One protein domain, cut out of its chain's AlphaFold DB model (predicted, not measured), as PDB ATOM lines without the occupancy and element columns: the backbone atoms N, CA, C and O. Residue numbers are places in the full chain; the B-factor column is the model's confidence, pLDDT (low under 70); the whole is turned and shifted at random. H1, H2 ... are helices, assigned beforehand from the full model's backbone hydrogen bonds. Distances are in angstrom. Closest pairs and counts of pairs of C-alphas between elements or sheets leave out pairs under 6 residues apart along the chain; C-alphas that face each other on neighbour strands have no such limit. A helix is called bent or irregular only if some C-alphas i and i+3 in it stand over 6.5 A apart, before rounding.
ATOM      1  N   GLY A  10      43.400 -23.016 -67.706       59.31
ATOM      2  CA  GLY A  10      43.885 -23.338 -66.354       59.31
ATOM      3  C   GLY A  10      44.958 -22.387 -65.810       59.31
ATOM      4  O   GLY A  10      45.009 -22.126 -64.611       59.31
ATOM      5  N   GLY A  11      45.809 -21.837 -66.683       70.44
ATOM      6  CA  GLY A  11      46.932 -20.984 -66.274       70.44
ATOM      7  C   GLY A  11      46.513 -19.570 -65.872       70.44
ATOM      8  O   GLY A  11      47.126 -18.981 -64.985       70.44
ATOM      9  N   ASN A  12      45.460 -19.031 -66.493       77.81
ATOM     10  CA  ASN A  12      44.947 -17.702 -66.156       77.81
ATOM     11  C   ASN A  12      44.135 -17.711 -64.855       77.81
ATOM     12  O   ASN A  12      44.355 -16.844 -64.015       77.81
ATOM     13  N   TYR A  13      43.292 -18.726 -64.638       83.81
ATOM     14  CA  TYR A  13      42.531 -18.880 -63.395       83.81
ATOM     15  C   TYR A  13      43.445 -18.976 -62.165       83.81
ATOM     16  O   TYR A  13      43.256 -18.269 -61.177       83.81
ATOM     17  N   TRP A  14      44.502 -19.791 -62.245       85.00
ATOM     18  CA  TRP A  14      45.468 -19.916 -61.152       85.00
ATOM     19  C   TRP A  14      46.236 -18.622 -60.869       85.00
ATOM     20  O   TRP A  14      46.498 -18.304 -59.708       85.00
ATOM     21  N   LYS A  15      46.574 -17.846 -61.905       87.56
ATOM     22  CA  LYS A  15      47.217 -16.533 -61.733       87.56
ATOM     23  C   LYS A  15      46.285 -15.524 -61.067       87.56
ATOM     24  O   LYS A  15      46.732 -14.785 -60.195       87.56
ATOM     25  N   GLU A  16      45.009 -15.518 -61.437       91.00
ATOM     26  CA  GLU A  16      43.994 -14.666 -60.813       91.00
ATOM     27  C   GLU A  16      43.792 -15.026 -59.335       91.00
ATOM     28  O   GLU A  16      43.786 -14.143 -58.477       91.00
ATOM     29  N   LEU A  17      43.712 -16.322 -59.017       90.88
ATOM     30  CA  LEU A  17      43.585 -16.799 -57.640       90.88
ATOM     31  C   LEU A  17      44.789 -16.388 -56.779       90.88
ATOM     32  O   LEU A  17      44.612 -15.882 -55.672       90.88
ATOM     33  N   LEU A  18      46.011 -16.542 -57.299       91.38
ATOM     34  CA  LEU A  18      47.227 -16.085 -56.617       91.38
ATOM     35  C   LEU A  18      47.271 -14.558 -56.452       91.38
ATOM     36  O   LEU A  18      47.747 -14.076 -55.424       91.38
ATOM     37  N   GLY A  19      46.754 -13.807 -57.429       92.25
ATOM     38  CA  GLY A  19      46.585 -12.357 -57.335       92.25
ATOM     39  C   GLY A  19      45.670 -11.969 -56.174       92.25
ATOM     40  O   GLY A  19      46.084 -11.224 -55.291       92.25
ATOM     41  N   ARG A  20      44.484 -12.584 -56.088       92.44
ATOM     42  CA  ARG A  20      43.538 -12.351 -54.983       92.44
ATOM     43  C   ARG A  20      44.133 -12.687 -53.618       92.44
ATOM     44  O   ARG A  20      43.986 -11.910 -52.682       92.44
ATOM     45  N   ILE A  21      44.836 -13.817 -53.494       91.19
ATOM     46  CA  ILE A  21      45.505 -14.191 -52.236       91.19
ATOM     47  C   ILE A  21      46.548 -13.135 -51.846       91.19
ATOM     48  O   ILE A  21      46.637 -12.768 -50.674       91.19
ATOM     49  N   ARG A  22      47.322 -12.623 -52.810       89.44
ATOM     50  CA  ARG A  22      48.314 -11.570 -52.563       89.44
ATOM     51  C   ARG A  22      47.663 -10.265 -52.104       89.44
ATOM     52  O   ARG A  22      48.178  -9.663 -51.166       89.44
ATOM     53  N   ASP A  23      46.549  -9.869 -52.705       87.88
ATOM     54  CA  ASP A  23      45.818  -8.649 -52.338       87.88
ATOM     55  C   ASP A  23      45.174  -8.749 -50.942       87.88
ATOM     56  O   ASP A  23      45.198  -7.794 -50.161       87.88
ATOM     57  N   ILE A  24      44.668  -9.932 -50.575       87.81
ATOM     58  CA  ILE A  24      44.179 -10.210 -49.213       87.81
ATOM     59  C   ILE A  24      45.334 -10.094 -48.206       87.81
ATOM     60  O   ILE A  24      45.210  -9.426 -47.180       87.81
ATOM     61  N   ARG A  25      46.487 -10.702 -48.511       85.00
ATOM     62  CA  ARG A  25      47.676 -10.691 -47.640       85.00
ATOM     63  C   ARG A  25      48.309  -9.304 -47.514       85.00
ATOM     64  O   ARG A  25      48.799  -8.959 -46.441       85.00
ATOM     65  N   SER A  26      48.301  -8.492 -48.573       83.75
ATOM     66  CA  SER A  26      48.798  -7.111 -48.506       83.75
ATOM     67  C   SER A  26      47.887  -6.216 -47.658       83.75
ATOM     68  O   SER A  26      48.380  -5.313 -46.980       83.75
ATOM     69  N   SER A  27      46.586  -6.517 -47.621       80.50
ATOM     70  CA  SER A  27      45.587  -5.771 -46.846       80.50
ATOM     71  C   SER A  27      45.481  -6.212 -45.378       80.50
ATOM     72  O   SER A  27      45.000  -5.453 -44.538       80.50
ATOM     73  N   GLU A  28      45.978  -7.403 -45.032       82.00
ATOM     74  CA  GLU A  28      45.882  -7.995 -43.688       82.00
ATOM     75  C   GLU A  28      46.494  -7.098 -42.599       82.00
ATOM     76  O   GLU A  28      45.879  -6.869 -41.559       82.00
ATOM     77  N   LYS A  29      47.678  -6.514 -42.839       77.38
ATOM     78  CA  LYS A  29      48.355  -5.638 -41.861       77.38
ATOM     79  C   LYS A  29      47.566  -4.355 -41.568       77.38
ATOM     80  O   LYS A  29      47.564  -3.887 -40.430       77.38
ATOM     81  N   VAL A  30      46.916  -3.790 -42.585       82.12
ATOM     82  CA  VAL A  30      46.080  -2.587 -42.446       82.12
ATOM     83  C   VAL A  30      44.809  -2.927 -41.676       82.12
ATOM     84  O   VAL A  30      44.457  -2.204 -40.748       82.12
ATOM     85  N   LEU A  31      44.194  -4.072 -41.981       82.31
ATOM     86  CA  LEU A  31      43.029  -4.585 -41.262       82.31
ATOM     87  C   LEU A  31      43.326  -4.773 -39.765       82.31
ATOM     88  O   LEU A  31      42.571  -4.295 -38.924       82.31
ATOM     89  N   TYR A  32      44.459  -5.396 -39.416       80.19
ATOM     90  CA  TYR A  32      44.873  -5.546 -38.015       80.19
ATOM     91  C   TYR A  32      45.013  -4.198 -37.303       80.19
ATOM     92  O   TYR A  32      44.615  -4.069 -36.145       80.19
ATOM     93  N   ARG A  33      45.562  -3.184 -37.983       81.31
ATOM     94  CA  ARG A  33      45.705  -1.843 -37.410       81.31
ATOM     95  C   ARG A  33      44.347  -1.177 -37.190       81.31
ATOM     96  O   ARG A  33      44.119  -0.661 -36.107       81.31
ATOM     97  N   GLN A  34      43.443  -1.269 -38.161       85.19
ATOM     98  CA  GLN A  34      42.085  -0.726 -38.056       85.19
ATOM     99  C   GLN A  34      41.277  -1.380 -36.930       85.19
ATOM    100  O   GLN A  34      40.581  -0.686 -36.197       85.19
ATOM    101  N   VAL A  35      41.392  -2.701 -36.758       82.00
ATOM    102  CA  VAL A  35      40.739  -3.416 -35.651       82.00
ATOM    103  C   VAL A  35      41.306  -2.977 -34.300       82.00
ATOM    104  O   VAL A  35      40.531  -2.776 -33.372       82.00
ATOM    105  N   LEU A  36      42.627  -2.791 -34.184       77.56
ATOM    106  CA  LEU A  36      43.252  -2.259 -32.966       77.56
ATOM    107  C   LEU A  36      42.809  -0.824 -32.665       77.56
ATOM    108  O   LEU A  36      42.518  -0.514 -31.513       77.56
ATOM    109  N   ASP A  37      42.744   0.031 -33.685       81.25
ATOM    110  CA  ASP A  37      42.306   1.419 -33.535       81.25
ATOM    111  C   ASP A  37      40.828   1.472 -33.101       81.25
ATOM    112  O   ASP A  37      40.486   2.218 -32.189       81.25
ATOM    113  N   LEU A  38      39.964   0.614 -33.663       79.62
ATOM    114  CA  LEU A  38      38.573   0.460 -33.221       79.62
ATOM    115  C   LEU A  38      38.489  -0.049 -31.774       79.62
ATOM    116  O   LEU A  38      37.738   0.503 -30.971       79.62
ATOM    117  N   TYR A  39      39.288  -1.058 -31.417       67.75
ATOM    118  CA  TYR A  39      39.377  -1.564 -30.043       67.75
ATOM    119  C   TYR A  39      39.782  -0.466 -29.052       67.75
ATOM    120  O   TYR A  39      39.223  -0.396 -27.963       67.75
ATOM    121  N   ALA A  40      40.699   0.424 -29.438       70.25
ATOM    122  CA  ALA A  40      41.122   1.548 -28.606       70.25
ATOM    123  C   ALA A  40      40.022   2.605 -28.397       70.25
ATOM    124  O   ALA A  40      40.090   3.367 -27.435       70.25
ATOM    125  N   THR A  41      39.016   2.665 -29.278       76.94
ATOM    126  CA  THR A  41      37.860   3.570 -29.127       76.94
ATOM    127  C   THR A  41      36.721   2.991 -28.292       76.94
ATOM    128  O   THR A  41      35.782   3.718 -27.967       76.94
ATOM    129  N   ALA A  42      36.765   1.702 -27.946       74.06
ATOM    130  CA  ALA A  42      35.728   1.094 -27.127       74.06
ATOM    131  C   ALA A  42      35.784   1.661 -25.697       74.06
ATOM    132  O   ALA A  42      36.805   1.575 -25.021       74.06
ATOM    133  N   ILE A  43      34.667   2.231 -25.239       64.88
ATOM    134  CA  ILE A  43      34.509   2.821 -23.896       64.88
ATOM    135  C   ILE A  43      34.743   1.789 -22.779       64.88
ATOM    136  O   ILE A  43      35.215   2.145 -21.703       64.88
ATOM    137  N   ASP A  44      34.490   0.513 -23.072       65.06
ATOM    138  CA  ASP A  44      34.605  -0.603 -22.130       65.06
ATOM    139  C   ASP A  44      35.932  -1.375 -22.284       65.06
ATOM    140  O   ASP A  44      36.064  -2.511 -21.822       65.06
ATOM    141  N   TYR A  45      36.919  -0.799 -22.980       60.53
ATOM    142  CA  TYR A  45      38.218  -1.435 -23.175       60.53
ATOM    143  C   TYR A  45      39.062  -1.385 -21.897       60.53
ATOM    144  O   TYR A  45      39.610  -0.345 -21.533       60.53
ATOM    145  N   ASP A  46      39.229  -2.543 -21.260       64.19
ATOM    146  CA  ASP A  46      40.228  -2.746 -20.216       64.19
ATOM    147  C   ASP A  46      41.451  -3.501 -20.790       64.19
ATOM    148  O   ASP A  46      41.363  -4.695 -21.098       64.19
ATOM    149  N   PRO A  47      42.620  -2.848 -20.940       62.53
ATOM    150  CA  PRO A  47      43.854  -3.507 -21.374       62.53
ATOM    151  C   PRO A  47      44.374  -4.563 -20.377       62.53
ATOM    152  O   PRO A  47      45.266  -5.336 -20.733       62.53
ATOM    153  N   GLN A  48      43.837  -4.613 -19.152       65.75
ATOM    154  CA  GLN A  48      44.090  -5.652 -18.147       65.75
ATOM    155  C   GLN A  48      43.026  -6.760 -18.147       65.75
ATOM    156  O   GLN A  48      43.164  -7.729 -17.393       65.75
ATOM    157  N   ALA A  49      41.996  -6.671 -19.001       76.00
ATOM    158  CA  ALA A  49      40.990  -7.718 -19.117       76.00
ATOM    159  C   ALA A  49      41.659  -9.056 -19.439       76.00
ATOM    160  O   ALA A  49      42.509  -9.178 -20.332       76.00
ATOM    161  N   SER A  50      41.256 -10.086 -18.702       70.06
ATOM    162  CA  SER A  50      41.867 -11.413 -18.775       70.06
ATOM    163  C   SER A  50      41.766 -12.031 -20.177       70.06
ATOM    164  O   SER A  50      42.641 -12.789 -20.599       70.06
ATOM    165  N   GLU A  51      40.718 -11.666 -20.912       72.88
ATOM    166  CA  GLU A  51      40.384 -12.041 -22.278       72.88
ATOM    167  C   GLU A  51      41.346 -11.394 -23.282       72.88
ATOM    168  O   GLU A  51      41.944 -12.103 -24.095       72.88
ATOM    169  N   SER A  52      41.577 -10.081 -23.169       67.25
ATOM    170  CA  SER A  52      42.544  -9.331 -23.987       67.25
ATOM    171  C   SER A  52      43.966  -9.850 -23.770       67.25
ATOM    172  O   SER A  52      44.694 -10.122 -24.728       67.25
ATOM    173  N   LEU A  53      44.345 -10.081 -22.509       72.94
ATOM    174  CA  LEU A  53      45.651 -10.635 -22.161       72.94
ATOM    175  C   LEU A  53      45.846 -12.052 -22.701       72.94
ATOM    176  O   LEU A  53      46.956 -12.368 -23.114       72.94
ATOM    177  N   LYS A  54      44.807 -12.899 -22.731       74.12
ATOM    178  CA  LYS A  54      44.868 -14.242 -23.338       74.12
ATOM    179  C   LYS A  54      44.966 -14.185 -24.863       74.12
ATOM    180  O   LYS A  54      45.734 -14.956 -25.429       74.12
ATOM    181  N   PHE A  55      44.229 -13.283 -25.511       69.75
ATOM    182  CA  PHE A  55      44.188 -13.160 -26.972       69.75
ATOM    183  C   PHE A  55      45.509 -12.636 -27.556       69.75
ATOM    184  O   PHE A  55      45.997 -13.153 -28.558       69.75
ATOM    185  N   PHE A  56      46.127 -11.651 -26.896       67.62
ATOM    186  CA  PHE A  56      47.405 -11.066 -27.318       67.62
ATOM    187  C   PHE A  56      48.630 -11.690 -26.634       67.62
ATOM    188  O   PHE A  56      49.759 -11.247 -26.873       67.62
ATOM    189  N   LYS A  57      48.453 -12.736 -25.808       71.69
ATOM    190  CA  LYS A  57      49.577 -13.484 -25.236       71.69
ATOM    191  C   LYS A  57      50.335 -14.160 -26.367       71.69
ATOM    192  O   LYS A  57      49.917 -15.188 -26.893       71.69
TER     193      LYS A  57
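AT A GLANCE: This is residues 10 to 57 of the 60 residues of an uncharacterized protein of Gammaproteobacteria bacterium RIFCSPHIGHO2_02_FULL_42_13 (UniProt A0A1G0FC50). One long, gently bent helix, H1, makes the long axis, and after residue 41 the backbone folds back like a hook to a short helix, H2, which touches neither arm of H1. The printed part has 48 residues with two named helices, H1 then H2, and no named strand; the class is all helix. It is extended, with a radius of gyration of the C-alphas of 17.1 A and spans of 51 by 20 by 11 A.

HOW THE PARTS SIT: Start at residues 10 to 41, assigned by hydrogen bonds as one helix, H1, but bent: C-alphas 26 and 29 are 6.8 A apart. Its arms, H1a (residues 10 to 26) and H1b (residues 29 to 41), stand at a shallow tilt of 34 degrees, only just short of steep. A short link of 8 residues leads to H2, residues 50 to 55, apart from both arms. In H1a, H1b and H2 every O i to N i+4 pair is within hydrogen-bond range.

IN THESE COORDINATES: Find C-alpha 10 at (43.885, -23.338, -66.354); H1a runs 24.6 A from there. H1b runs 18.9 A to C-alpha 41 at (37.860, 3.570, -29.127). H2 ends at C-alpha 55, (44.188, -13.160, -26.972).

THE WHOLE: The C-alphas farthest apart, of Gly 10 and Gln 48, are 51.3 A apart. The printed part has no cut. Look for pLDDT under 70 at residues 10, 39, 43 to 48, 52 and 55 to 56.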